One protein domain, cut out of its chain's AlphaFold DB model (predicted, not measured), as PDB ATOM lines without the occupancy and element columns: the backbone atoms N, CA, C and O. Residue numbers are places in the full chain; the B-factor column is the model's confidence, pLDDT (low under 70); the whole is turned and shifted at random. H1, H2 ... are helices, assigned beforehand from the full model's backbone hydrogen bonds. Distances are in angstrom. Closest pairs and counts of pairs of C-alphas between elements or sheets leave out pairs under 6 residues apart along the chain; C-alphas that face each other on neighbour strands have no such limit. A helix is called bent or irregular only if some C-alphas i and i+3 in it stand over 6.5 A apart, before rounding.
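What this domain is: This is residues 133 to 212 and 345 to 463 of the 486 residues of an uncharacterized protein of Hyphopichia burtonii NRRL Y-1933 (UniProt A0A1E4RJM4). Long helices run mostly lengthwise in a flat slab: H6 is in the middle, the long H4 runs along one side of it, and H1 and H3 pack on the other side. H5 extends the slab beyond the beginning of H6, and short H2 lies at the opposite end. The 199 printed residues have six named helices, H1 to H6, and no named strand: the class is all helix. The whole is only just loose, close to extended, with a radius of gyration of the C-alphas of 24.3 A and spans of 81 by 43 by 21 A.

Where its parts are: H1, residues 134 to 166, begins at C-alpha (21.229, -6.920, 10.027). By its hydrogen bonds it was assigned as one helix, but it is bent: C-alphas 141 and 144 are 6.7 A apart, between arms H1a, residues 134 to 141, and H1b, residues 144 to 166, 31.4 A. H2, residues 170 to 175, is irregular, with C-alphas 171 and 174 7.4 A apart. H3 is residues 178 to 208, 43.9 A; H4 is residues 353 to 398, 66.6 A, with a kink of 26 degrees near residue 371. H5 is residues 409 to 425, 23.5 A; H6, residues 427 to 453, 37.9 A, ends at C-alpha (52.911, 2.593, -15.280).

How they stand to each other: H1b, H3 and H6 form an up and down bundle, each running against the one before. H1b touches H3, closest at C-alphas of Ile 147 and Val 192, 5.8 A, at a shallow tilt of 24 degrees. H3 touches H6 with residues 179 to 188 alone, closest at C-alphas of Ser 180 and Tyr 449, 5.2 A. H4 touches H6, opposite ways at 8 degrees, closest at C-alphas of Ser 367 and Val 448, 5.4 A. H5 only just touches H1a, with 3 pairs of C-alphas within 8 A, closest at Leu 135 and Phe 425, 7.0 A. H1b and H2 touch only at the corner, closest at C-alphas of Leu 166 and Asn 172, 5.5 A. Every O i to N i+4 pair is within hydrogen-bond range in H1b, H5 and H6, against 3 of 4 in H1a, 25 of 27 in H3, 40 of 42 in H4 and 0 of 2 in H2, where 1 of 3 O i to N i+3 pairs is.

The domain as a whole: The two farthest C-alphas, of Asn 349 and Asp 406, are 81.4 A apart. Residues 213 to 344 are not printed, and C-alphas 212 and 345 are 62.2 A apart across the cut. Of the links printed whole, none is long. Residues 405 to 410 stand free. The pLDDT is under 70 at residues 164 to 177, 345 to 351, 394 to 407 and 454 to 463.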
ATOM      1  N   GLU A 133      23.469  -8.751  13.928       82.00
ATOM      2  CA  GLU A 133      22.406  -7.842  13.535       82.00
ATOM      3  C   GLU A 133      22.475  -7.532  12.041       82.00
ATOM      4  O   GLU A 133      23.537  -7.579  11.414       82.00
ATOM      5  N   TYR A 134      21.336  -7.152  11.464       81.50
ATOM      6  CA  TYR A 134      21.229  -6.920  10.027       81.50
ATOM      7  C   TYR A 134      22.200  -5.841   9.514       81.50
ATOM      8  O   TYR A 134      22.819  -6.039   8.465       81.50
ATOM      9  N   LEU A 135      22.393  -4.752  10.273       82.56
ATOM     10  CA  LEU A 135      23.303  -3.651   9.923       82.56
ATOM     11  C   LEU A 135      24.761  -4.099   9.798       82.56
ATOM     12  O   LEU A 135      25.479  -3.583   8.951       82.56
ATOM     13  N   LYS A 136      25.180  -5.096  10.584       84.31
ATOM     14  CA  LYS A 136      26.536  -5.667  10.547       84.31
ATOM     15  C   LYS A 136      26.640  -6.809   9.550       84.31
ATOM     16  O   LYS A 136      27.630  -6.942   8.832       84.31
ATOM     17  N   TYR A 137      25.592  -7.627   9.467       87.81
ATOM     18  CA  TYR A 137      25.548  -8.777   8.581       87.81
ATOM     19  C   TYR A 137      25.606  -8.376   7.105       87.81
ATOM     20  O   TYR A 137      26.265  -9.052   6.313       87.81
ATOM     21  N   VAL A 138      24.916  -7.302   6.700       88.31
ATOM     22  CA  VAL A 138      24.900  -6.884   5.293       88.31
ATOM     23  C   VAL A 138      26.312  -6.520   4.805       88.31
ATOM     24  O   VAL A 138      26.755  -7.195   3.872       88.31
ATOM     25  N   PRO A 139      27.062  -5.586   5.424       85.88
ATOM     26  CA  PRO A 139      28.465  -5.325   5.089       85.88
ATOM     27  C   PRO A 139      29.342  -6.580   5.131       85.88
ATOM     28  O   PRO A 139      30.040  -6.881   4.161       85.88
ATOM     29  N   TYR A 140      29.233  -7.378   6.199       90.25
ATOM     30  CA  TYR A 140      29.956  -8.645   6.341       90.25
ATOM     31  C   TYR A 140      29.728  -9.586   5.146       90.25
ATOM     32  O   TYR A 140      30.674 -10.146   4.592       90.25
ATOM     33  N   SER A 141      28.482  -9.708   4.678       91.44
ATOM     34  CA  SER A 141      28.135 -10.551   3.530       91.44
ATOM     35  C   SER A 141      28.756 -10.075   2.209       91.44
ATOM     36  O   SER A 141      28.898 -10.881   1.284       91.44
ATOM     37  N   GLN A 142      29.125  -8.790   2.120       93.44
ATOM     38  CA  GLN A 142      29.746  -8.180   0.942       93.44
ATOM     39  C   GLN A 142      31.280  -8.224   0.979       93.44
ATOM     40  O   GLN A 142      31.894  -8.309  -0.087       93.44
ATOM     41  N   ASN A 143      31.901  -8.245   2.168       92.88
ATOM     42  CA  ASN A 143      33.363  -8.224   2.322       92.88
ATOM     43  C   ASN A 143      34.072  -9.303   1.491       92.88
ATOM     44  O   ASN A 143      35.115  -9.026   0.908       92.88
ATOM     45  N   LYS A 144      33.495 -10.506   1.364       93.25
ATOM     46  CA  LYS A 144      34.076 -11.590   0.550       93.25
ATOM     47  C   LYS A 144      34.295 -11.191  -0.913       93.25
ATOM     48  O   LYS A 144      35.315 -11.544  -1.492       93.25
ATOM     49  N   TYR A 145      33.372 -10.431  -1.503       94.56
ATOM     50  CA  TYR A 145      33.508  -9.952  -2.879       94.56
ATOM     51  C   TYR A 145      34.546  -8.837  -2.963       94.56
ATOM     52  O   TYR A 145      35.368  -8.847  -3.874       94.56
ATOM     53  N   GLY A 146      34.554  -7.936  -1.975       94.38
ATOM     54  CA  GLY A 146      35.604  -6.935  -1.816       94.38
ATOM     55  C   GLY A 146      36.988  -7.585  -1.793       94.38
ATOM     56  O   GLY A 146      37.825  -7.240  -2.619       94.38
ATOM     57  N   ILE A 147      37.203  -8.582  -0.932       96.19
ATOM     58  CA  ILE A 147      38.466  -9.326  -0.806       96.19
ATOM     59  C   ILE A 147      38.834 -10.020  -2.118       96.19
ATOM     60  O   ILE A 147      39.964  -9.877  -2.571       96.19
ATOM     61  N   LEU A 148      37.900 -10.738  -2.753       96.50
ATOM     62  CA  LEU A 148      38.167 -11.429  -4.019       96.50
ATOM     63  C   LEU A 148      38.619 -10.461  -5.115       96.50
ATOM     64  O   LEU A 148      39.613 -10.729  -5.787       96.50
ATOM     65  N   ILE A 149      37.939  -9.318  -5.259       96.19
ATOM     66  CA  ILE A 149      38.337  -8.268  -6.205       96.19
ATOM     67  C   ILE A 149      39.709  -7.707  -5.831       96.19
ATOM     68  O   ILE A 149      40.547  -7.536  -6.707       96.19
ATOM     69  N   GLY A 150      39.968  -7.460  -4.547       95.50
ATOM     70  CA  GLY A 150      41.245  -6.934  -4.069       95.50
ATOM     71  C   GLY A 150      42.421  -7.886  -4.308       95.50
ATOM     72  O   GLY A 150      43.477  -7.454  -4.770       95.50
ATOM     73  N   LEU A 151      42.237  -9.187  -4.065       96.25
ATOM     74  CA  LEU A 151      43.232 -10.224  -4.348       96.25
ATOM     75  C   LEU A 151      43.453 -10.386  -5.854       96.25
ATOM     76  O   LEU A 151      44.600 -10.418  -6.298       96.25
ATOM     77  N   ALA A 152      42.376 -10.425  -6.645       96.19
ATOM     78  CA  ALA A 152      42.458 -10.485  -8.102       96.19
ATOM     79  C   ALA A 152      43.171  -9.253  -8.675       96.19
ATOM     80  O   ALA A 152      44.042  -9.393  -9.528       96.19
ATOM     81  N   LEU A 153      42.859  -8.058  -8.167       94.88
ATOM     82  CA  LEU A 153      43.516  -6.813  -8.551       94.88
ATOM     83  C   LEU A 153      44.994  -6.833  -8.158       94.88
ATOM     84  O   LEU A 153      45.841  -6.506  -8.980       94.88
ATOM     85  N   THR A 154      45.321  -7.268  -6.941       92.62
ATOM     86  CA  THR A 154      46.713  -7.404  -6.485       92.62
ATOM     87  C   THR A 154      47.490  -8.332  -7.417       92.62
ATOM     88  O   THR A 154      48.523  -7.938  -7.956       92.62
ATOM     89  N   GLY A 155      46.958  -9.530  -7.680       92.00
ATOM     90  CA  GLY A 155      47.555 -10.496  -8.599       92.00
ATOM     91  C   GLY A 155      47.694  -9.953 -10.021       92.00
ATOM     92  O   GLY A 155      48.754 -10.097 -10.625       92.00
ATOM     93  N   PHE A 156      46.673  -9.266 -10.536       91.44
ATOM     94  CA  PHE A 156      46.697  -8.642 -11.857       91.44
ATOM     95  C   PHE A 156      47.775  -7.558 -11.965       91.44
ATOM     96  O   PHE A 156      48.554  -7.568 -12.915       91.44
ATOM     97  N   LEU A 157      47.864  -6.645 -10.993       88.31
ATOM     98  CA  LEU A 157      48.837  -5.551 -11.011       88.31
ATOM     99  C   LEU A 157      50.277  -6.056 -10.836       88.31
ATOM    100  O   LEU A 157      51.183  -5.542 -11.498       88.31
ATOM    101  N   PHE A 158      50.495  -7.076  -9.997       85.06
ATOM    102  CA  PHE A 158      51.792  -7.750  -9.890       85.06
ATOM    103  C   PHE A 158      52.151  -8.492 -11.176       85.06
ATOM    104  O   PHE A 158      53.258  -8.327 -11.681       85.06
ATOM    105  N   HIS A 159      51.221  -9.264 -11.742       85.56
ATOM    106  CA  HIS A 159      51.444  -9.970 -13.001       85.56
ATOM    107  C   HIS A 159      51.762  -8.999 -14.140       85.56
ATOM    108  O   HIS A 159      52.692  -9.238 -14.905       85.56
ATOM    109  N   TYR A 160      51.039  -7.879 -14.229       82.75
ATOM    110  CA  TYR A 160      51.294  -6.840 -15.222       82.75
ATOM    111  C   TYR A 160      52.699  -6.244 -15.064       82.75
ATOM    112  O   TYR A 160      53.402  -6.072 -16.058       82.75
ATOM    113  N   ILE A 161      53.125  -5.972 -13.826       77.12
ATOM    114  CA  ILE A 161      54.494  -5.543 -13.510       77.12
ATOM    115  C   ILE A 161      55.515  -6.581 -14.005       77.12
ATOM    116  O   ILE A 161      56.437  -6.225 -14.738       77.12
ATOM    117  N   VAL A 162      55.343  -7.856 -13.646       75.69
ATOM    118  CA  VAL A 162      56.288  -8.929 -13.997       75.69
ATOM    119  C   VAL A 162      56.373  -9.107 -15.513       75.69
ATOM    120  O   VAL A 162      57.453  -9.043 -16.090       75.69
ATOM    121  N   LYS A 163      55.225  -9.248 -16.177       74.50
ATOM    122  CA  LYS A 163      55.152  -9.553 -17.607       74.50
ATOM    123  C   LYS A 163      55.609  -8.397 -18.499       74.50
ATOM    124  O   LYS A 163      56.291  -8.637 -19.487       74.50
ATOM    125  N   ASN A 164      55.213  -7.162 -18.183       68.44
ATOM    126  CA  ASN A 164      55.382  -6.033 -19.106       68.44
ATOM    127  C   ASN A 164      56.543  -5.097 -18.746       68.44
ATOM    128  O   ASN A 164      56.858  -4.218 -19.546       68.44
ATOM    129  N   LYS A 165      57.138  -5.217 -17.551       64.81
ATOM    130  CA  LYS A 165      58.199  -4.300 -17.091       64.81
ATOM    131  C   LYS A 165      59.475  -4.985 -16.604       64.81
ATOM    132  O   LYS A 165      60.514  -4.350 -16.656       64.81
ATOM    133  N   LEU A 166      59.416  -6.237 -16.148       59.03
ATOM    134  CA  LEU A 166      60.575  -6.936 -15.571       59.03
ATOM    135  C   LEU A 166      61.262  -7.928 -16.517       59.03
ATOM    136  O   LEU A 166      62.439  -8.218 -16.327       59.03
ATOM    137  N   GLY A 167      60.562  -8.449 -17.530       56.16
ATOM    138  CA  GLY A 167      61.095  -9.551 -18.340       56.16
ATOM    139  C   GLY A 167      61.397 -10.797 -17.488       56.16
ATOM    140  O   GLY A 167      60.823 -10.972 -16.414       56.16
ATOM    141  N   GLU A 168      62.295 -11.673 -17.950       53.44
ATOM    142  CA  GLU A 168      62.672 -12.910 -17.234       53.44
ATOM    143  C   GLU A 168      63.571 -12.668 -15.998       53.44
ATOM    144  O   GLU A 168      63.700 -13.548 -15.148       53.44
ATOM    145  N   ASN A 169      64.146 -11.466 -15.838       53.12
ATOM    146  CA  ASN A 169      65.083 -11.139 -14.759       53.12
ATOM    147  C   ASN A 169      64.450 -10.236 -13.682       53.12
ATOM    148  O   ASN A 169      64.345  -9.020 -13.830       53.12
ATOM    149  N   PHE A 170      64.136 -10.814 -12.516       52.25
ATOM    150  CA  PHE A 170      63.596 -10.109 -11.337       52.25
ATOM    151  C   PHE A 170      64.494  -8.988 -10.762       52.25
ATOM    152  O   PHE A 170      64.055  -8.233  -9.891       52.25
ATOM    153  N   GLN A 171      65.737  -8.847 -11.234       47.44
ATOM    154  CA  GLN A 171      66.670  -7.800 -10.799       47.44
ATOM    155  C   GLN A 171      66.283  -6.391 -11.297       47.44
ATOM    156  O   GLN A 171      66.697  -5.403 -10.693       47.44
ATOM    157  N   ASN A 172      65.398  -6.279 -12.297       52.56
ATOM    158  CA  ASN A 172      64.926  -4.998 -12.845       52.56
ATOM    159  C   ASN A 172      63.764  -4.367 -12.055       52.56
ATOM    160  O   ASN A 172      63.134  -3.418 -12.518       52.56
ATOM    161  N   LEU A 173      63.460  -4.835 -10.833       55.56
ATOM    162  CA  LEU A 173      62.386  -4.251 -10.005       55.56
ATOM    163  C   LEU A 173      62.598  -2.754  -9.799       55.56
ATOM    164  O   LEU A 173      61.630  -2.008  -9.684       55.56
ATOM    165  N   ASN A 174      63.847  -2.307  -9.783       56.19
ATOM    166  CA  ASN A 174      64.243  -0.912  -9.658       56.19
ATOM    167  C   ASN A 174      63.712  -0.003 -10.783       56.19
ATOM    168  O   ASN A 174      63.461   1.169 -10.505       56.19
ATOM    169  N   GLU A 175      63.432  -0.549 -11.975       54.78
ATOM    170  CA  GLU A 175      62.924   0.154 -13.170       54.78
ATOM    171  C   GLU A 175      61.429   0.502 -13.120       54.78
ATOM    172  O   GLU A 175      60.894   1.166 -14.009       54.78
ATOM    173  N   ILE A 176      60.725   0.086 -12.069       64.06
ATOM    174  CA  ILE A 176      59.311   0.405 -11.882       64.06
ATOM    175  C   ILE A 176      59.177   1.633 -10.989       64.06
ATOM    176  O   ILE A 176      59.760   1.681  -9.903       64.06
ATOM    177  N   SER A 177      58.314   2.560 -11.415       67.06
ATOM    178  CA  SER A 177      57.861   3.717 -10.637       67.06
ATOM    179  C   SER A 177      57.670   3.389  -9.153       67.06
ATOM    180  O   SER A 177      56.854   2.529  -8.791       67.06
ATOM    181  N   LEU A 178      58.371   4.126  -8.284       72.94
ATOM    182  CA  LEU A 178      58.224   4.025  -6.827       72.94
ATOM    183  C   LEU A 178      56.756   4.173  -6.387       72.94
ATOM    184  O   LEU A 178      56.297   3.446  -5.506       72.94
ATOM    185  N   ILE A 179      56.007   5.070  -7.036       77.31
ATOM    186  CA  ILE A 179      54.600   5.351  -6.719       77.31
ATOM    187  C   ILE A 179      53.735   4.118  -6.975       77.31
ATOM    188  O   ILE A 179      52.890   3.771  -6.155       77.31
ATOM    189  N   SER A 180      53.980   3.397  -8.066       74.69
ATOM    190  CA  SER A 180      53.192   2.216  -8.414       74.69
ATOM    191  C   SER A 180      53.413   1.051  -7.452       74.69
ATOM    192  O   SER A 180      52.454   0.372  -7.088       74.69
ATOM    193  N   LYS A 181      54.650   0.849  -6.981       76.81
ATOM    194  CA  LYS A 181      54.926  -0.113  -5.903       76.81
ATOM    195  C   LYS A 181      54.271   0.324  -4.600       76.81
ATOM    196  O   LYS A 181      53.675  -0.501  -3.914       76.81
ATOM    197  N   GLY A 182      54.355   1.616  -4.281       81.88
ATOM    198  CA  GLY A 182      53.789   2.170  -3.058       81.88
ATOM    199  C   GLY A 182      52.270   2.024  -2.990       81.88
ATOM    200  O   GLY A 182      51.740   1.626  -1.961       81.88
ATOM    201  N   VAL A 183      51.570   2.239  -4.103       86.44
ATOM    202  CA  VAL A 183      50.114   2.056  -4.180       86.44
ATOM    203  C   VAL A 183      49.709   0.592  -3.963       86.44
ATOM    204  O   VAL A 183      48.719   0.331  -3.286       86.44
ATOM    205  N   ILE A 184      50.473  -0.383  -4.466       86.25
ATOM    206  CA  ILE A 184      50.172  -1.804  -4.220       86.25
ATOM    207  C   ILE A 184      50.511  -2.196  -2.775       86.25
ATOM    208  O   ILE A 184      49.670  -2.747  -2.068       86.25
ATOM    209  N   LEU A 185      51.740  -1.920  -2.332       88.12
ATOM    210  CA  LEU A 185      52.267  -2.428  -1.065       88.12
ATOM    211  C   LEU A 185      51.746  -1.670   0.157       88.12
ATOM    212  O   LEU A 185      51.530  -2.285   1.195       88.12
ATOM    213  N   PHE A 186      51.548  -0.354   0.048       89.31
ATOM    214  CA  PHE A 186      51.157   0.495   1.177       89.31
ATOM    215  C   PHE A 186      49.682   0.911   1.152       89.31
ATOM    216  O   PHE A 186      49.162   1.262   2.203       89.31
ATOM    217  N   ALA A 187      48.980   0.835   0.014       91.88
ATOM    218  CA  ALA A 187      47.534   1.090  -0.025       91.88
ATOM    219  C   ALA A 187      46.720  -0.197  -0.247       91.88
ATOM    220  O   ALA A 187      45.946  -0.590   0.623       91.88
ATOM    221  N   LEU A 188      46.918  -0.907  -1.367       94.06
ATOM    222  CA  LEU A 188      46.071  -2.052  -1.731       94.06
ATOM    223  C   LEU A 188      46.170  -3.222  -0.744       94.06
ATOM    224  O   LEU A 188      45.145  -3.700  -0.264       94.06
ATOM    225  N   ILE A 189      47.381  -3.699  -0.440       93.62
ATOM    226  CA  ILE A 189      47.563  -4.863   0.440       93.62
ATOM    227  C   ILE A 189      47.017  -4.587   1.852       93.62
ATOM    228  O   ILE A 189      46.203  -5.389   2.318       93.62
ATOM    229  N   PRO A 190      47.370  -3.473   2.529       95.06
ATOM    230  CA  PRO A 190      46.812  -3.171   3.844       95.06
ATOM    231  C   PRO A 190      45.286  -3.053   3.828       95.06
ATOM    232  O   PRO A 190      44.641  -3.570   4.736       95.06
ATOM    233  N   PHE A 191      44.693  -2.479   2.775       94.94
ATOM    234  CA  PHE A 191      43.238  -2.443   2.615       94.94
ATOM    235  C   PHE A 191      42.610  -3.840   2.540       94.94
ATOM    236  O   PHE A 191      41.621  -4.120   3.212       94.94
ATOM    237  N   VAL A 192      43.180  -4.751   1.750       95.75
ATOM    238  CA  VAL A 192      42.662  -6.126   1.667       95.75
ATOM    239  C   VAL A 192      42.812  -6.842   3.013       95.75
ATOM    240  O   VAL A 192      41.900  -7.556   3.429       95.75
ATOM    241  N   ILE A 193      43.916  -6.613   3.731       95.81
ATOM    242  CA  ILE A 193      44.134  -7.166   5.074       95.81
ATOM    243  C   ILE A 193      43.068  -6.669   6.058       95.81
ATOM    244  O   ILE A 193      42.518  -7.488   6.796       95.81
ATOM    245  N   THR A 194      42.720  -5.375   6.063       94.81
ATOM    246  CA  THR A 194      41.668  -4.868   6.964       94.81
ATOM    247  C   THR A 194      40.308  -5.505   6.667       94.81
ATOM    248  O   THR A 194      39.602  -5.892   7.599       94.81
ATOM    249  N   LEU A 195      39.968  -5.726   5.390       94.19
ATOM    250  CA  LEU A 195      38.753  -6.456   5.007       94.19
ATOM    251  C   LEU A 195      38.767  -7.915   5.481       94.19
ATOM    252  O   LEU A 195      37.738  -8.418   5.944       94.19
ATOM    253  N   ILE A 196      39.913  -8.598   5.388       96.00
ATOM    254  CA  ILE A 196      40.074  -9.978   5.873       96.00
ATOM    255  C   ILE A 196      39.875 -10.035   7.390       96.00
ATOM    256  O   ILE A 196      39.072 -10.842   7.858       96.00
ATOM    257  N   ILE A 197      40.537  -9.155   8.150       94.88
ATOM    258  CA  ILE A 197      40.399  -9.077   9.614       94.88
ATOM    259  C   ILE A 197      38.931  -8.859   9.996       94.88
ATOM    260  O   ILE A 197      38.383  -9.623  10.791       94.88
ATOM    261  N   ASN A 198      38.266  -7.884   9.371       92.38
ATOM    262  CA  ASN A 198      36.858  -7.595   9.638       92.38
ATOM    263  C   ASN A 198      35.949  -8.795   9.317       92.38
ATOM    264  O   ASN A 198      35.027  -9.116  10.067       92.38
ATOM    265  N   THR A 199      36.236  -9.515   8.232       94.62
ATOM    266  CA  THR A 199      35.489 -10.723   7.852       94.62
ATOM    267  C   THR A 199      35.648 -11.841   8.878       94.62
ATOM    268  O   THR A 199      34.649 -12.458   9.241       94.62
ATOM    269  N   ILE A 200      36.865 -12.084   9.371       94.81
ATOM    270  CA  ILE A 200      37.133 -13.109  10.392       94.81
ATOM    271  C   ILE A 200      36.387 -12.774  11.682       94.81
ATOM    272  O   ILE A 200      35.673 -13.618  12.220       94.81
ATOM    273  N   VAL A 201      36.503 -11.536  12.161       92.94
ATOM    274  CA  VAL A 201      35.854 -11.113  13.406       92.94
ATOM    275  C   VAL A 201      34.333 -11.171  13.283       92.94
ATOM    276  O   VAL A 201      33.670 -11.740  14.145       92.94
ATOM    277  N   SER A 202      33.777 -10.670  12.178       91.50
ATOM    278  CA  SER A 202      32.338 -10.740  11.913       91.50
ATOM    279  C   SER A 202      31.845 -12.184  11.803       91.50
ATOM    280  O   SER A 202      30.793 -12.510  12.349       91.50
ATOM    281  N   PHE A 203      32.607 -13.076  11.161       93.69
ATOM    282  CA  PHE A 203      32.291 -14.504  11.109       93.69
ATOM    283  C   PHE A 203      32.231 -15.115  12.514       93.69
ATOM    284  O   PHE A 203      31.269 -15.816  12.829       93.69
ATOM    285  N   LEU A 204      33.216 -14.832  13.370       92.81
ATOM    286  CA  LEU A 204      33.232 -15.346  14.738       92.81
ATOM    287  C   LEU A 204      32.045 -14.815  15.549       92.81
ATOM    288  O   LEU A 204      31.315 -15.604  16.145       92.81
ATOM    289  N   SER A 205      31.787 -13.507  15.507       90.00
ATOM    290  CA  SER A 205      30.641 -12.897  16.194       90.00
ATOM    291  C   SER A 205      29.310 -13.480  15.720       90.00
ATOM    292  O   SER A 205      28.441 -13.781  16.532       90.00
ATOM    293  N   ASN A 206      29.169 -13.730  14.419       91.12
ATOM    294  CA  ASN A 206      27.947 -14.276  13.842       91.12
ATOM    295  C   ASN A 206      27.627 -15.705  14.289       91.12
ATOM    296  O   ASN A 206      26.458 -16.076  14.336       91.12
ATOM    297  N   ASN A 207      28.650 -16.511  14.576       90.50
ATOM    298  CA  ASN A 207      28.476 -17.920  14.926       90.50
ATOM    299  C   ASN A 207      28.567 -18.176  16.438       90.50
ATOM    300  O   ASN A 207      28.004 -19.159  16.910       90.50
ATOM    301  N   PHE A 208      29.243 -17.305  17.197       89.38
ATOM    302  CA  PHE A 208      29.621 -17.584  18.589       89.38
ATOM    303  C   PHE A 208      29.295 -16.471  19.596       89.38
ATOM    304  O   PHE A 208      29.604 -16.635  20.774       89.38
ATOM    305  N   SER A 209      28.689 -15.351  19.184       87.25
ATOM    306  CA  SER A 209      28.325 -14.254  20.096       87.25
ATOM    307  C   SER A 209      26.812 -14.018  20.118       87.25
ATOM    308  O   SER A 209      26.335 -13.100  19.449       87.25
ATOM    309  N   PRO A 210      26.043 -14.836  20.852       83.81
ATOM    310  CA  PRO A 210      24.602 -14.658  20.958       83.81
ATOM    311  C   PRO A 210      24.245 -13.362  21.708       83.81
ATOM    312  O   PRO A 210      24.989 -12.902  22.574       83.81
ATOM    313  N   SER A 211      23.111 -12.750  21.352       80.94
ATOM    314  CA  SER A 211      22.731 -11.398  21.806       80.94
ATOM    315  C   SER A 211      22.474 -11.279  23.312       80.94
ATOM    316  O   SER A 211      22.647 -10.205  23.874       80.94
ATOM    317  N   ASP A 212      22.082 -12.371  23.970       77.06
ATOM    318  CA  ASP A 212      21.832 -12.439  25.415       77.06
ATOM    319  C   ASP A 212      23.114 -12.520  26.252       77.06
ATOM    320  O   ASP A 212      23.118 -12.166  27.426       77.06
ATOM    321  N   PRO A 345      61.104  17.761 -12.970       64.94
ATOM    322  CA  PRO A 345      61.826  16.702 -12.278       64.94
ATOM    323  C   PRO A 345      63.041  16.184 -13.052       64.94
ATOM    324  O   PRO A 345      64.016  15.850 -12.407       64.94
ATOM    325  N   VAL A 346      63.018  16.136 -14.386       68.31
ATOM    326  CA  VAL A 346      64.114  15.653 -15.249       68.31
ATOM    327  C   VAL A 346      65.045  16.797 -15.658       68.31
ATOM    328  O   VAL A 346      64.564  17.863 -16.053       68.31
ATOM    329  N   ASP A 347      66.359  16.536 -15.614       67.12
ATOM    330  CA  ASP A 347      67.430  17.464 -16.008       67.12
ATOM    331  C   ASP A 347      67.176  18.061 -17.408       67.12
ATOM    332  O   ASP A 347      67.035  17.295 -18.363       67.12
ATOM    333  N   PRO A 348      67.140  19.400 -17.563       66.38
ATOM    334  CA  PRO A 348      66.952  20.065 -18.855       66.38
ATOM    335  C   PRO A 348      67.969  19.671 -19.934       66.38
ATOM    336  O   PRO A 348      67.692  19.859 -21.116       66.38
ATOM    337  N   ASN A 349      69.133  19.146 -19.539       67.81
ATOM    338  CA  ASN A 349      70.194  18.723 -20.449       67.81
ATOM    339  C   ASN A 349      69.954  17.332 -21.071       67.81
ATOM    340  O   ASN A 349      70.673  16.947 -21.991       67.81
ATOM    341  N   ASP A 350      68.959  16.564 -20.602       67.25
ATOM    342  CA  ASP A 350      68.501  15.344 -21.279       67.25
ATOM    343  C   ASP A 350      67.641  15.744 -22.497       67.25
ATOM    344  O   ASP A 350      66.629  16.430 -22.364       67.25
ATOM    345  N   GLY A 351      68.007  15.291 -23.702       68.12
ATOM    346  CA  GLY A 351      67.271  15.591 -24.941       68.12
ATOM    347  C   GLY A 351      65.807  15.120 -24.944       68.12
ATOM    348  O   GLY A 351      65.003  15.601 -25.737       68.12
ATOM    349  N   SER A 352      65.437  14.220 -24.028       74.44
ATOM    350  CA  SER A 352      64.061  13.754 -23.804       74.44
ATOM    351  C   SER A 352      63.346  14.438 -22.624       74.44
ATOM    352  O   SER A 352      62.191  14.118 -22.317       74.44
ATOM    353  N   ALA A 353      64.002  15.395 -21.955       70.94
ATOM    354  CA  ALA A 353      63.485  16.080 -20.772       70.94
ATOM    355  C   ALA A 353      62.160  16.824 -20.994       70.94
ATOM    356  O   ALA A 353      61.283  16.680 -20.137       70.94
ATOM    357  N   PRO A 354      61.934  17.567 -22.101       76.75
ATOM    358  CA  PRO A 354      60.675  18.292 -22.298       76.75
ATOM    359  C   PRO A 354      59.463  17.350 -22.295       76.75
ATOM    360  O   PRO A 354      58.446  17.616 -21.648       76.75
ATOM    361  N   GLU A 355      59.598  16.201 -22.961       77.56
ATOM    362  CA  GLU A 355      58.540  15.203 -23.065       77.56
ATOM    363  C   GLU A 355      58.302  14.496 -21.724       77.56
ATOM    364  O   GLU A 355      57.167  14.481 -21.234       77.56
ATOM    365  N   LYS A 356      59.363  13.973 -21.089       73.75
ATOM    366  CA  LYS A 356      59.279  13.276 -19.794       73.75
ATOM    367  C   LYS A 356      58.710  14.178 -18.696       73.75
ATOM    368  O   LYS A 356      57.834  13.755 -17.944       73.75
ATOM    369  N   ASN A 357      59.138  15.439 -18.641       77.44
ATOM    370  CA  ASN A 357      58.649  16.406 -17.661       77.44
ATOM    371  C   ASN A 357      57.161  16.712 -17.840       77.44
ATOM    372  O   ASN A 357      56.410  16.677 -16.864       77.44
ATOM    373  N   SER A 358      56.703  16.935 -19.077       81.06
ATOM    374  CA  SER A 358      55.276  17.171 -19.335       81.06
ATOM    375  C   SER A 358      54.405  15.981 -18.898       81.06
ATOM    376  O   SER A 358      53.344  16.168 -18.291       81.06
ATOM    377  N   LYS A 359      54.882  14.750 -19.131       80.12
ATOM    378  CA  LYS A 359      54.176  13.514 -18.779       80.12
ATOM    379  C   LYS A 359      54.096  13.303 -17.268       80.12
ATOM    380  O   LYS A 359      53.012  13.002 -16.758       80.12
ATOM    381  N   THR A 360      55.187  13.527 -16.536       79.56
ATOM    382  CA  THR A 360      55.212  13.426 -15.066       79.56
ATOM    383  C   THR A 360      54.278  14.449 -14.417       79.56
ATOM    384  O   THR A 360      53.470  14.095 -13.555       79.56
ATOM    385  N   ILE A 361      54.308  15.704 -14.877       83.12
ATOM    386  CA  ILE A 361      53.441  16.779 -14.363       83.12
ATOM    387  C   ILE A 361      51.963  16.473 -14.643       83.12
ATOM    388  O   ILE A 361      51.112  16.616 -13.760       83.12
ATOM    389  N   SER A 362      51.650  16.016 -15.859       85.94
ATOM    390  CA  SER A 362      50.299  15.589 -16.238       85.94
ATOM    391  C   SER A 362      49.805  14.433 -15.362       85.94
ATOM    392  O   SER A 362      48.685  14.482 -14.854       85.94
ATOM    393  N   SER A 363      50.651  13.431 -15.111       86.94
ATOM    394  CA  SER A 363      50.315  12.256 -14.292       86.94
ATOM    395  C   SER A 363      50.070  12.612 -12.832       86.94
ATOM    396  O   SER A 363      49.092  12.146 -12.245       86.94
ATOM    397  N   PHE A 364      50.892  13.496 -12.258       88.69
ATOM    398  CA  PHE A 364      50.678  14.038 -10.917       88.69
ATOM    399  C   PHE A 364      49.334  14.775 -10.819       88.69
ATOM    400  O   PHE A 364      48.511  14.458  -9.958       88.69
ATOM    401  N   ARG A 365      49.057  15.692 -11.759       88.81
ATOM    402  CA  ARG A 365      47.794  16.446 -11.800       88.81
ATOM    403  C   ARG A 365      46.580  15.529 -11.939       88.81
ATOM    404  O   ARG A 365      45.597  15.722 -11.230       88.81
ATOM    405  N   ARG A 366      46.636  14.543 -12.842       89.81
ATOM    406  CA  ARG A 366      45.550  13.574 -13.062       89.81
ATOM    407  C   ARG A 366      45.321  12.693 -11.839       89.81
ATOM    408  O   ARG A 366      44.171  12.492 -11.476       89.81
ATOM    409  N   SER A 367      46.390  12.233 -11.185       89.81
ATOM    410  CA  SER A 367      46.300  11.414  -9.970       89.81
ATOM    411  C   SER A 367      45.570  12.161  -8.856       89.81
ATOM    412  O   SER A 367      44.560  11.675  -8.363       89.81
ATOM    413  N   ILE A 368      46.027  13.370  -8.511       86.75
ATOM    414  CA  ILE A 368      45.421  14.167  -7.437       86.75
ATOM    415  C   ILE A 368      43.983  14.568  -7.775       86.75
ATOM    416  O   ILE A 368      43.093  14.437  -6.937       86.75
ATOM    417  N   LEU A 369      43.726  15.003  -9.013       87.31
ATOM    418  CA  LEU A 369      42.372  15.356  -9.438       87.31
ATOM    419  C   LEU A 369      41.431  14.153  -9.351       87.31
ATOM    420  O   LEU A 369      40.316  14.308  -8.874       87.31
ATOM    421  N   PHE A 370      41.875  12.963  -9.756       89.12
ATOM    422  CA  PHE A 370      41.062  11.751  -9.667       89.12
ATOM    423  C   PHE A 370      40.794  11.345  -8.212       89.12
ATOM    424  O   PHE A 370      39.654  11.030  -7.878       89.12
ATOM    425  N   ILE A 371      41.807  11.429  -7.341       87.44
ATOM    426  CA  ILE A 371      41.670  11.137  -5.905       87.44
ATOM    427  C   ILE A 371      40.647  12.068  -5.234       87.44
ATOM    428  O   ILE A 371      39.904  11.618  -4.370       87.44
ATOM    429  N   PHE A 372      40.563  13.340  -5.637       85.75
ATOM    430  CA  PHE A 372      39.579  14.278  -5.082       85.75
ATOM    431  C   PHE A 372      38.202  14.205  -5.752       85.75
ATOM    432  O   PHE A 372      37.180  14.304  -5.074       85.75
ATOM    433  N   LEU A 373      38.153  14.048  -7.075       87.06
ATOM    434  CA  LEU A 373      36.906  14.100  -7.836       87.06
ATOM    435  C   LEU A 373      36.078  12.824  -7.657       87.06
ATOM    436  O   LEU A 373      34.857  12.910  -7.548       87.06
ATOM    437  N   LEU A 374      36.717  11.649  -7.618       87.88
ATOM    438  CA  LEU A 374      35.999  10.377  -7.550       87.88
ATOM    439  C   LEU A 374      35.146  10.260  -6.271       87.88
ATOM    440  O   LEU A 374      33.948  10.012  -6.407       87.88
ATOM    441  N   PRO A 375      35.674  10.500  -5.051       85.25
ATOM    442  CA  PRO A 375      34.858  10.459  -3.840       85.25
ATOM    443  C   PRO A 375      33.725  11.487  -3.852       85.25
ATOM    444  O   PRO A 375      32.623  11.171  -3.410       85.25
ATOM    445  N   LEU A 376      33.964  12.687  -4.396       85.62
ATOM    446  CA  LEU A 376      32.957  13.746  -4.485       85.62
ATOM    447  C   LEU A 376      31.800  13.355  -5.416       85.62
ATOM    448  O   LEU A 376      30.640  13.470  -5.035       85.62
ATOM    449  N   VAL A 377      32.101  12.842  -6.614       87.12
ATOM    450  CA  VAL A 377      31.078  12.368  -7.563       87.12
ATOM    451  C   VAL A 377      30.296  11.201  -6.963       87.12
ATOM    452  O   VAL A 377      29.066  11.215  -6.974       87.12
ATOM    453  N   SER A 378      30.997  10.229  -6.378       85.19
ATOM    454  CA  SER A 378      30.393   9.092  -5.682       85.19
ATOM    455  C   SER A 378      29.451   9.539  -4.554       85.19
ATOM    456  O   SER A 378      28.334   9.033  -4.446       85.19
ATOM    457  N   MET A 379      29.861  10.524  -3.749       84.44
ATOM    458  CA  MET A 379      29.050  11.098  -2.673       84.44
ATOM    459  C   MET A 379      27.801  11.804  -3.211       84.44
ATOM    460  O   MET A 379      26.709  11.567  -2.702       84.44
ATOM    461  N   LEU A 380      27.928  12.630  -4.253       87.25
ATOM    462  CA  LEU A 380      26.793  13.341  -4.850       87.25
ATOM    463  C   LEU A 380      25.756  12.377  -5.439       87.25
ATOM    464  O   LEU A 380      24.560  12.558  -5.220       87.25
ATOM    465  N   VAL A 381      26.202  11.324  -6.135       85.44
ATOM    466  CA  VAL A 381      25.309  10.276  -6.657       85.44
ATOM    467  C   VAL A 381      24.581   9.575  -5.511       85.44
ATOM    468  O   VAL A 381      23.367   9.382  -5.576       85.44
ATOM    469  N   PHE A 382      25.299   9.230  -4.441       82.94
ATOM    470  CA  PHE A 382      24.714   8.555  -3.285       82.94
ATOM    471  C   PHE A 382      23.689   9.434  -2.552       82.94
ATOM    472  O   PHE A 382      22.589   8.970  -2.258       82.94
ATOM    473  N   ILE A 383      23.999  10.719  -2.335       84.00
ATOM    474  CA  ILE A 383      23.072  11.699  -1.744       84.00
ATOM    475  C   ILE A 383      21.843  11.898  -2.636       84.00
ATOM    476  O   ILE A 383      20.729  11.955  -2.124       84.00
ATOM    477  N   GLY A 384      22.012  11.968  -3.959       84.75
ATOM    478  CA  GLY A 384      20.895  12.099  -4.895       84.75
ATOM    479  C   GLY A 384      19.939  10.903  -4.839       84.75
ATOM    480  O   GLY A 384      18.727  11.082  -4.731       84.75
ATOM    481  N   LEU A 385      20.481   9.679  -4.839       82.06
ATOM    482  CA  LEU A 385      19.688   8.454  -4.675       82.06
ATOM    483  C   LEU A 385      18.975   8.414  -3.319       82.06
ATOM    484  O   LEU A 385      17.812   8.013  -3.245       82.06
ATOM    485  N   TYR A 386      19.659   8.855  -2.263       78.25
ATOM    486  CA  TYR A 386      19.102   8.951  -0.920       78.25
ATOM    487  C   TYR A 386      17.940   9.951  -0.849       78.25
ATOM    488  O   TYR A 386      16.849   9.596  -0.406       78.25
ATOM    489  N   ALA A 387      18.134  11.173  -1.349       82.75
ATOM    490  CA  ALA A 387      17.112  12.214  -1.366       82.75
ATOM    491  C   ALA A 387      15.879  11.785  -2.175       82.75
ATOM    492  O   ALA A 387      14.751  11.978  -1.726       82.75
ATOM    493  N   TYR A 388      16.081  11.134  -3.326       83.00
ATOM    494  CA  TYR A 388      14.995  10.587  -4.140       83.00
ATOM    495  C   TYR A 388      14.182   9.518  -3.395       83.00
ATOM    496  O   TYR A 388      12.951   9.508  -3.445       83.00
ATOM    497  N   ARG A 389      14.858   8.613  -2.677       77.88
ATOM    498  CA  ARG A 389      14.193   7.588  -1.861       77.88
ATOM    499  C   ARG A 389      13.389   8.215  -0.732       77.88
ATOM    500  O   ARG A 389      12.212   7.890  -0.598       77.88
ATOM    501  N   LEU A 390      14.004   9.122   0.023       76.19
ATOM    502  CA  LEU A 390      13.349   9.809   1.128       76.19
ATOM    503  C   LEU A 390      12.115  10.578   0.644       76.19
ATOM    504  O   LEU A 390      11.052  10.442   1.234       76.19
ATOM    505  N   TYR A 391      12.223  11.301  -0.475       80.06
ATOM    506  CA  TYR A 391      11.099  12.015  -1.081       80.06
ATOM    507  C   TYR A 391       9.920  11.086  -1.399       80.06
ATOM    508  O   TYR A 391       8.794  11.357  -0.988       80.06
ATOM    509  N   ASN A 392      10.178   9.956  -2.067       77.81
ATOM    510  CA  ASN A 392       9.129   8.991  -2.413       77.81
ATOM    511  C   ASN A 392       8.477   8.352  -1.182       77.81
ATOM    512  O   ASN A 392       7.287   8.051  -1.205       77.81
ATOM    513  N   PHE A 393       9.240   8.140  -0.110       71.81
ATOM    514  CA  PHE A 393       8.693   7.637   1.145       71.81
ATOM    515  C   PHE A 393       7.836   8.674   1.851       71.81
ATOM    516  O   PHE A 393       6.715   8.354   2.229       71.81
ATOM    517  N   THR A 394       8.321   9.910   1.982       67.81
ATOM    518  CA  THR A 394       7.551  10.986   2.607       67.81
ATOM    519  C   THR A 394       6.249  11.216   1.845       67.81
ATOM    520  O   THR A 394       5.192  11.300   2.465       67.81
ATOM    521  N   TYR A 395       6.296  11.206   0.509       67.38
ATOM    522  CA  TYR A 395       5.109  11.296  -0.342       67.38
ATOM    523  C   TYR A 395       4.131  10.138  -0.089       67.38
ATOM    524  O   TYR A 395       2.979  10.377   0.260       67.38
ATOM    525  N   ALA A 396       4.612   8.890  -0.127       63.31
ATOM    526  CA  ALA A 396       3.789   7.717   0.179       63.31
ATOM    527  C   ALA A 396       3.258   7.698   1.628       63.31
ATOM    528  O   ALA A 396       2.234   7.080   1.904       63.31
ATOM    529  N   SER A 397       3.952   8.345   2.568       62.47
ATOM    530  CA  SER A 397       3.565   8.412   3.983       62.47
ATOM    531  C   SER A 397       2.580   9.542   4.301       62.47
ATOM    532  O   SER A 397       1.764   9.390   5.209       62.47
ATOM    533  N   ASN A 398       2.610  10.635   3.532       56.91
ATOM    534  CA  ASN A 398       1.619  11.707   3.610       56.91
ATOM    535  C   ASN A 398       0.241  11.213   3.153       56.91
ATOM    536  O   ASN A 398      -0.754  11.535   3.796       56.91
ATOM    537  N   ASP A 399       0.192  10.338   2.144       51.22
ATOM    538  CA  ASP A 399      -1.044   9.654   1.731       51.22
ATOM    539  C   ASP A 399      -1.593   8.698   2.812       51.22
ATOM    540  O   ASP A 399      -2.774   8.357   2.805       51.22
ATOM    541  N   LEU A 400      -0.761   8.288   3.779       51.66
ATOM    542  CA  LEU A 400      -1.144   7.425   4.906       51.66
ATOM    543  C   LEU A 400      -1.580   8.206   6.163       51.66
ATOM    544  O   LEU A 400      -1.805   7.591   7.205       51.66
ATOM    545  N   GLY A 401      -1.691   9.539   6.098       52.81
ATOM    546  CA  GLY A 401      -2.235  10.370   7.183       52.81
ATOM    547  C   GLY A 401      -1.368  10.472   8.449       52.81
ATOM    548  O   GLY A 401      -1.866  10.885   9.491       52.81
ATOM    549  N   MET A 402      -0.080  10.105   8.392       54.75
ATOM    550  CA  MET A 402       0.788   9.979   9.580       54.75
ATOM    551  C   MET A 402       1.432  11.293  10.077       54.75
ATOM    552  O   MET A 402       2.147  11.262  11.074       54.75
ATOM    553  N   LEU A 403       1.195  12.438   9.423       55.25
ATOM    554  CA  LEU A 403       1.840  13.729   9.731       55.25
ATOM    555  C   LEU A 403       0.837  14.886   9.906       55.25
ATOM    556  O   LEU A 403       1.027  15.977   9.373       55.25
ATOM    557  N   ASN A 404      -0.250  14.664  10.649       55.94
ATOM    558  CA  ASN A 404      -1.131  15.761  11.060       55.94
ATOM    559  C   ASN A 404      -0.488  16.510  12.256       55.94
ATOM    560  O   ASN A 404      -0.011  15.836  13.168       55.94
ATOM    561  N   PRO A 405      -0.426  17.854  12.313       52.44
ATOM    562  CA  PRO A 405       0.082  18.597  13.481       52.44
ATOM    563  C   PRO A 405      -0.608  18.268  14.820       52.44
ATOM    564  O   PRO A 405       0.011  18.448  15.864       52.44
ATOM    565  N   ASP A 406      -1.823  17.712  14.792       51.81
ATOM    566  CA  ASP A 406      -2.544  17.206  15.975       51.81
ATOM    567  C   ASP A 406      -2.211  15.735  16.323       51.81
ATOM    568  O   ASP A 406      -2.863  15.112  17.165       51.81
ATOM    569  N   SER A 407      -1.230  15.135  15.641       59.69
ATOM    570  CA  SER A 407      -0.821  13.742  15.844       59.69
ATOM    571  C   SER A 407      -0.280  13.509  17.259       59.69
ATOM    572  O   SER A 407       0.489  14.298  17.809       59.69
ATOM    573  N   SER A 408      -0.688  12.397  17.876       72.44
ATOM    574  CA  SER A 408      -0.207  12.032  19.211       72.44
ATOM    575  C   SER A 408       1.304  11.765  19.200       72.44
ATOM    576  O   SER A 408       1.869  11.354  18.184       72.44
ATOM    577  N   LEU A 409       1.972  11.925  20.350       78.81
ATOM    578  CA  LEU A 409       3.411  11.643  20.507       78.81
ATOM    579  C   LEU A 409       3.804  10.251  19.966       78.81
ATOM    580  O   LEU A 409       4.869  10.083  19.370       78.81
ATOM    581  N   LEU A 410       2.915   9.263  20.123       79.06
ATOM    582  CA  LEU A 410       3.083   7.918  19.580       79.06
ATOM    583  C   LEU A 410       3.173   7.912  18.047       79.06
ATOM    584  O   LEU A 410       4.035   7.230  17.498       79.06
ATOM    585  N   GLN A 411       2.319   8.665  17.350       79.44
ATOM    586  CA  GLN A 411       2.336   8.735  15.887       79.44
ATOM    587  C   GLN A 411       3.641   9.351  15.375       79.44
ATOM    588  O   GLN A 411       4.253   8.793  14.464       79.44
ATOM    589  N   TYR A 412       4.123  10.423  16.011       79.31
ATOM    590  CA  TYR A 412       5.410  11.034  15.670       79.31
ATOM    591  C   TYR A 412       6.591  10.079  15.907       79.31
ATOM    592  O   TYR A 412       7.473   9.941  15.052       79.31
ATOM    593  N   SER A 413       6.608   9.378  17.045       81.88
ATOM    594  CA  SER A 413       7.659   8.399  17.350       81.88
ATOM    595  C   SER A 413       7.626   7.227  16.356       81.88
ATOM    596  O   SER A 413       8.660   6.837  15.813       81.88
ATOM    597  N   VAL A 414       6.440   6.716  16.009       82.69
ATOM    598  CA  VAL A 414       6.285   5.653  15.001       82.69
ATOM    599  C   VAL A 414       6.708   6.115  13.607       82.69
ATOM    600  O   VAL A 414       7.386   5.366  12.903       82.69
ATOM    601  N   PHE A 415       6.364   7.340  13.207       79.50
ATOM    602  CA  PHE A 415       6.838   7.933  11.958       79.50
ATOM    603  C   PHE A 415       8.370   8.033  11.929       79.50
ATOM    604  O   PHE A 415       9.007   7.634  10.948       79.50
ATOM    605  N   SER A 416       8.971   8.491  13.027       79.06
ATOM    606  CA  SER A 416      10.425   8.600  13.176       79.06
ATOM    607  C   SER A 416      11.104   7.234  13.049       79.06
ATOM    608  O   SER A 416      12.052   7.085  12.278       79.06
ATOM    609  N   VAL A 417      10.575   6.205  13.719       81.88
ATOM    610  CA  VAL A 417      11.101   4.835  13.631       81.88
ATOM    611  C   VAL A 417      10.911   4.241  12.238       81.88
ATOM    612  O   VAL A 417      11.837   3.621  11.729       81.88
ATOM    613  N   LYS A 418       9.773   4.451  11.566       80.06
ATOM    614  CA  LYS A 418       9.593   3.998  10.174       80.06
ATOM    615  C   LYS A 418      10.569   4.681   9.215       80.06
ATOM    616  O   LYS A 418      11.097   4.031   8.314       80.06
ATOM    617  N   THR A 419      10.830   5.970   9.419       76.50
ATOM    618  CA  THR A 419      11.828   6.713   8.640       76.50
ATOM    619  C   THR A 419      13.223   6.145   8.891       76.50
ATOM    620  O   THR A 419      13.950   5.855   7.945       76.50
ATOM    621  N   MET A 420      13.576   5.889  10.153       77.12
ATOM    622  CA  MET A 420      14.829   5.231  10.529       77.12
ATOM    623  C   MET A 420      14.938   3.820   9.935       77.12
ATOM    624  O   MET A 420      15.991   3.468   9.411       77.12
ATOM    625  N   GLU A 421      13.865   3.024   9.962       77.12
ATOM    626  CA  GLU A 421      13.826   1.691   9.356       77.12
ATOM    627  C   GLU A 421      14.141   1.758   7.863       77.12
ATOM    628  O   GLU A 421      14.923   0.958   7.352       77.12
ATOM    629  N   MET A 422      13.549   2.728   7.168       75.25
ATOM    630  CA  MET A 422      13.806   2.938   5.754       75.25
ATOM    631  C   MET A 422      15.256   3.362   5.508       75.25
ATOM    632  O   MET A 422      15.918   2.803   4.643       75.25
ATOM    633  N   VAL A 423      15.765   4.326   6.271       71.69
ATOM    634  CA  VAL A 423      17.114   4.868   6.072       71.69
ATOM    635  C   VAL A 423      18.187   3.827   6.394       71.69
ATOM    636  O   VAL A 423      19.129   3.651   5.626       71.69
ATOM    637  N   LEU A 424      18.048   3.122   7.516       71.06
ATOM    638  CA  LEU A 424      19.091   2.240   8.032       71.06
ATOM    639  C   LEU A 424      18.978   0.808   7.519       71.06
ATOM    640  O   LEU A 424      20.004   0.156   7.343       71.06
ATOM    641  N   PHE A 425      17.771   0.296   7.267       72.25
ATOM    642  CA  PHE A 425      17.585  -1.092   6.836       72.25
ATOM    643  C   PHE A 425      17.311  -1.244   5.335       72.25
ATOM    644  O   PHE A 425      17.147  -2.381   4.872       72.25
ATOM    645  N   ASP A 426      17.330  -0.162   4.542       77.19
ATOM    646  CA  ASP A 426      17.330  -0.293   3.083       77.19
ATOM    647  C   ASP A 426      18.605  -1.020   2.637       77.19
ATOM    648  O   ASP A 426      19.743  -0.558   2.760       77.19
ATOM    649  N   LYS A 427      18.389  -2.214   2.088       78.00
ATOM    650  CA  LYS A 427      19.440  -3.076   1.561       78.00
ATOM    651  C   LYS A 427      20.302  -2.347   0.528       78.00
ATOM    652  O   LYS A 427      21.505  -2.584   0.485       78.00
ATOM    653  N   LEU A 428      19.703  -1.515  -0.319       77.88
ATOM    654  CA  LEU A 428      20.399  -0.791  -1.378       77.88
ATOM    655  C   LEU A 428      21.292   0.302  -0.791       77.88
ATOM    656  O   LEU A 428      22.397   0.492  -1.285       77.88
ATOM    657  N   TYR A 429      20.862   0.938   0.299       78.88
ATOM    658  CA  TYR A 429      21.679   1.897   1.038       78.88
ATOM    659  C   TYR A 429      22.895   1.218   1.679       78.88
ATOM    660  O   TYR A 429      24.028   1.618   1.421       78.88
ATOM    661  N   LEU A 430      22.683   0.134   2.435       81.25
ATOM    662  CA  LEU A 430      23.765  -0.584   3.121       81.25
ATOM    663  C   LEU A 430      24.765  -1.218   2.145       81.25
ATOM    664  O   LEU A 430      25.976  -1.063   2.293       81.25
ATOM    665  N   ILE A 431      24.268  -1.930   1.126       86.88
ATOM    666  CA  ILE A 431      25.123  -2.538   0.098       86.88
ATOM    667  C   ILE A 431      25.787  -1.444  -0.739       86.88
ATOM    668  O   ILE A 431      26.987  -1.515  -0.985       86.88
ATOM    669  N   GLY A 432      25.025  -0.432  -1.157       83.56
ATOM    670  CA  GLY A 432      25.511   0.669  -1.980       83.56
ATOM    671  C   GLY A 432      26.628   1.445  -1.297       83.56
ATOM    672  O   GLY A 432      27.683   1.608  -1.897       83.56
ATOM    673  N   GLY A 433      26.448   1.840  -0.035       83.56
ATOM    674  CA  GLY A 433      27.472   2.539   0.743       83.56
ATOM    675  C   GLY A 433      28.749   1.712   0.899       83.56
ATOM    676  O   GLY A 433      29.848   2.215   0.658       83.56
ATOM    677  N   GLN A 434      28.612   0.416   1.200       87.12
ATOM    678  CA  GLN A 434      29.757  -0.486   1.325       87.12
ATOM    679  C   GLN A 434      30.535  -0.626   0.004       87.12
ATOM    680  O   GLN A 434      31.764  -0.522  -0.018       87.12
ATOM    681  N   TRP A 435      29.828  -0.834  -1.112       89.19
ATOM    682  CA  TRP A 435      30.442  -0.972  -2.433       89.19
ATOM    683  C   TRP A 435      31.033   0.333  -2.952       89.19
ATOM    684  O   TRP A 435      32.092   0.301  -3.570       89.19
ATOM    685  N   LEU A 436      30.403   1.474  -2.674       88.31
ATOM    686  CA  LEU A 436      30.943   2.791  -3.001       88.31
ATOM    687  C   LEU A 436      32.321   2.983  -2.353       88.31
ATOM    688  O   LEU A 436      33.256   3.429  -3.013       88.31
ATOM    689  N   GLY A 437      32.470   2.560  -1.092       86.75
ATOM    690  CA  GLY A 437      33.757   2.535  -0.395       86.75
ATOM    691  C   GLY A 437      34.805   1.679  -1.115       86.75
ATOM    692  O   GLY A 437      35.901   2.162  -1.399       86.75
ATOM    693  N   TYR A 438      34.464   0.435  -1.473       91.19
ATOM    694  CA  TYR A 438      35.379  -0.457  -2.202       91.19
ATOM    695  C   TYR A 438      35.778   0.101  -3.567       91.19
ATOM    696  O   TYR A 438      36.960   0.131  -3.908       91.19
ATOM    697  N   LEU A 439      34.797   0.545  -4.353       90.62
ATOM    698  CA  LEU A 439      35.007   1.049  -5.705       90.62
ATOM    699  C   LEU A 439      35.848   2.321  -5.696       90.62
ATOM    700  O   LEU A 439      36.744   2.445  -6.524       90.62
ATOM    701  N   ASN A 440      35.636   3.222  -4.734       90.06
ATOM    702  CA  ASN A 440      36.466   4.415  -4.586       90.06
ATOM    703  C   ASN A 440      37.941   4.050  -4.370       90.06
ATOM    704  O   ASN A 440      38.810   4.598  -5.048       90.06
ATOM    705  N   VAL A 441      38.233   3.093  -3.482       90.75
ATOM    706  CA  VAL A 441      39.609   2.635  -3.227       90.75
ATOM    707  C   VAL A 441      40.190   1.933  -4.456       90.75
ATOM    708  O   VAL A 441      41.268   2.304  -4.921       90.75
ATOM    709  N   TYR A 442      39.472   0.968  -5.037       93.81
ATOM    710  CA  TYR A 442      39.970   0.198  -6.179       93.81
ATOM    711  C   TYR A 442      40.163   1.043  -7.432       93.81
ATOM    712  O   TYR A 442      41.216   0.951  -8.056       93.81
ATOM    713  N   PHE A 443      39.209   1.904  -7.789       93.00
ATOM    714  CA  PHE A 443      39.374   2.788  -8.940       93.00
ATOM    715  C   PHE A 443      40.483   3.807  -8.725       93.00
ATOM    716  O   PHE A 443      41.217   4.081  -9.668       93.00
ATOM    717  N   THR A 444      40.664   4.318  -7.504       91.31
ATOM    718  CA  THR A 444      41.803   5.192  -7.192       91.31
ATOM    719  C   THR A 444      43.126   4.462  -7.399       91.31
ATOM    720  O   THR A 444      44.002   4.961  -8.102       91.31
ATOM    721  N   ILE A 445      43.257   3.248  -6.859       91.31
ATOM    722  CA  ILE A 445      44.449   2.405  -7.011       91.31
ATOM    723  C   ILE A 445      44.729   2.117  -8.486       91.31
ATOM    724  O   ILE A 445      45.852   2.313  -8.944       91.31
ATOM    725  N   ILE A 446      43.708   1.707  -9.241       90.94
ATOM    726  CA  ILE A 446      43.799   1.418 -10.675       90.94
ATOM    727  C   ILE A 446      44.222   2.669 -11.452       90.94
ATOM    728  O   ILE A 446      45.168   2.610 -12.235       90.94
ATOM    729  N   ALA A 447      43.555   3.804 -11.232       90.50
ATOM    730  CA  ALA A 447      43.823   5.044 -11.950       90.50
ATOM    731  C   ALA A 447      45.240   5.554 -11.677       90.50
ATOM    732  O   ALA A 447      45.987   5.806 -12.622       90.50
ATOM    733  N   VAL A 448      45.639   5.635 -10.401       88.56
ATOM    734  CA  VAL A 448      46.999   6.039 -10.026       88.56
ATOM    735  C   VAL A 448      48.002   5.056 -10.629       88.56
ATOM    736  O   VAL A 448      48.918   5.474 -11.327       88.56
ATOM    737  N   TYR A 449      47.805   3.747 -10.476       86.62
ATOM    738  CA  TYR A 449      48.701   2.757 -11.071       86.62
ATOM    739  C   TYR A 449      48.883   2.970 -12.582       86.62
ATOM    740  O   TYR A 449      50.020   3.061 -13.046       86.62
ATOM    741  N   PHE A 450      47.799   3.119 -13.352       84.75
ATOM    742  CA  PHE A 450      47.881   3.289 -14.805       84.75
ATOM    743  C   PHE A 450      48.477   4.632 -15.233       84.75
ATOM    744  O   PHE A 450      49.260   4.636 -16.183       84.75
ATOM    745  N   PHE A 451      48.178   5.738 -14.538       86.19
ATOM    746  CA  PHE A 451      48.800   7.040 -14.817       86.19
ATOM    747  C   PHE A 451      50.326   6.995 -14.679       86.19
ATOM    748  O   PHE A 451      51.027   7.709 -15.393       86.19
ATOM    749  N   TRP A 452      50.844   6.138 -13.795       79.81
ATOM    750  CA  TRP A 452      52.278   6.024 -13.541       79.81
ATOM    751  C   TRP A 452      52.971   4.889 -14.322       79.81
ATOM    752  O   TRP A 452      54.133   5.050 -14.691       79.81
ATOM    753  N   ILE A 453      52.296   3.769 -14.625       71.94
ATOM    754  CA  ILE A 453      52.911   2.593 -15.280       71.94
ATOM    755  C   ILE A 453      52.729   2.521 -16.793       71.94
ATOM    756  O   ILE A 453      53.683   2.131 -17.476       71.94
ATOM    757  N   LYS A 454      51.544   2.858 -17.331       63.47
ATOM    758  CA  LYS A 454      51.253   2.686 -18.770       63.47
ATOM    759  C   LYS A 454      52.255   3.453 -19.635       63.47
ATOM    760  O   LYS A 454      52.710   2.937 -20.648       63.47
ATOM    761  N   ASP A 455      52.674   4.612 -19.145       56.09
ATOM    762  CA  ASP A 455      53.546   5.542 -19.860       56.09
ATOM    763  C   ASP A 455      54.972   5.613 -19.262       56.09
ATOM    764  O   ASP A 455      55.790   6.408 -19.710       56.09
ATOM    765  N   ASN A 456      55.293   4.776 -18.262       61.84
ATOM    766  CA  ASN A 456      56.562   4.805 -17.511       61.84
ATOM    767  C   ASN A 456      56.917   6.191 -16.933       61.84
ATOM    768  O   ASN A 456      58.082   6.573 -16.878       61.84
ATOM    769  N   ASN A 457      55.909   6.944 -16.492       61.88
ATOM    770  CA  ASN A 457      56.061   8.336 -16.047       61.88
ATOM    771  C   ASN A 457      56.712   8.467 -14.659       61.88
ATOM    772  O   ASN A 457      56.821   9.566 -14.124       61.88
ATOM    773  N   GLY A 458      57.069   7.343 -14.036       55.25
ATOM    774  CA  GLY A 458      57.620   7.302 -12.693       55.25
ATOM    775  C   GLY A 458      59.133   7.161 -12.646       55.25
ATOM    776  O   GLY A 458      59.782   6.712 -13.585       55.25
ATOM    777  N   LEU A 459      59.676   7.543 -11.499       54.66
ATOM    778  CA  LEU A 459      61.105   7.561 -11.234       54.66
ATOM    779  C   LEU A 459      61.619   6.158 -10.893       54.66
ATOM    780  O   LEU A 459      61.080   5.493 -10.005       54.66
ATOM    781  N   VAL A 460      62.656   5.745 -11.622       53.72
ATOM    782  CA  VAL A 460      63.425   4.501 -11.474       53.72
ATOM    783  C   VAL A 460      64.553   4.726 -10.468       53.72
ATOM    784  O   VAL A 460      65.271   5.724 -10.561       53.72
ATOM    785  N   ILE A 461      64.706   3.832  -9.488       50.62
ATOM    786  CA  ILE A 461      65.746   3.953  -8.453       50.62
ATOM    787  C   ILE A 461      66.964   3.139  -8.872       50.62
ATOM    788  O   ILE A 461      67.038   1.949  -8.589       50.62
ATOM    789  N   ASP A 462      67.955   3.780  -9.474       44.66
ATOM    790  CA  ASP A 462      69.278   3.166  -9.595       44.66
ATOM    791  C   ASP A 462      70.054   3.311  -8.275       44.66
ATOM    792  O   ASP A 462      70.038   4.381  -7.664       44.66
ATOM    793  N   SER A 463      70.741   2.234  -7.882       39.53
ATOM    794  CA  SER A 463      71.555   1.964  -6.679       39.53
ATOM    795  C   SER A 463      71.999   3.141  -5.772       39.53
ATOM    796  O   SER A 463      72.412   4.199  -6.257       39.53
TER     797      SER A 463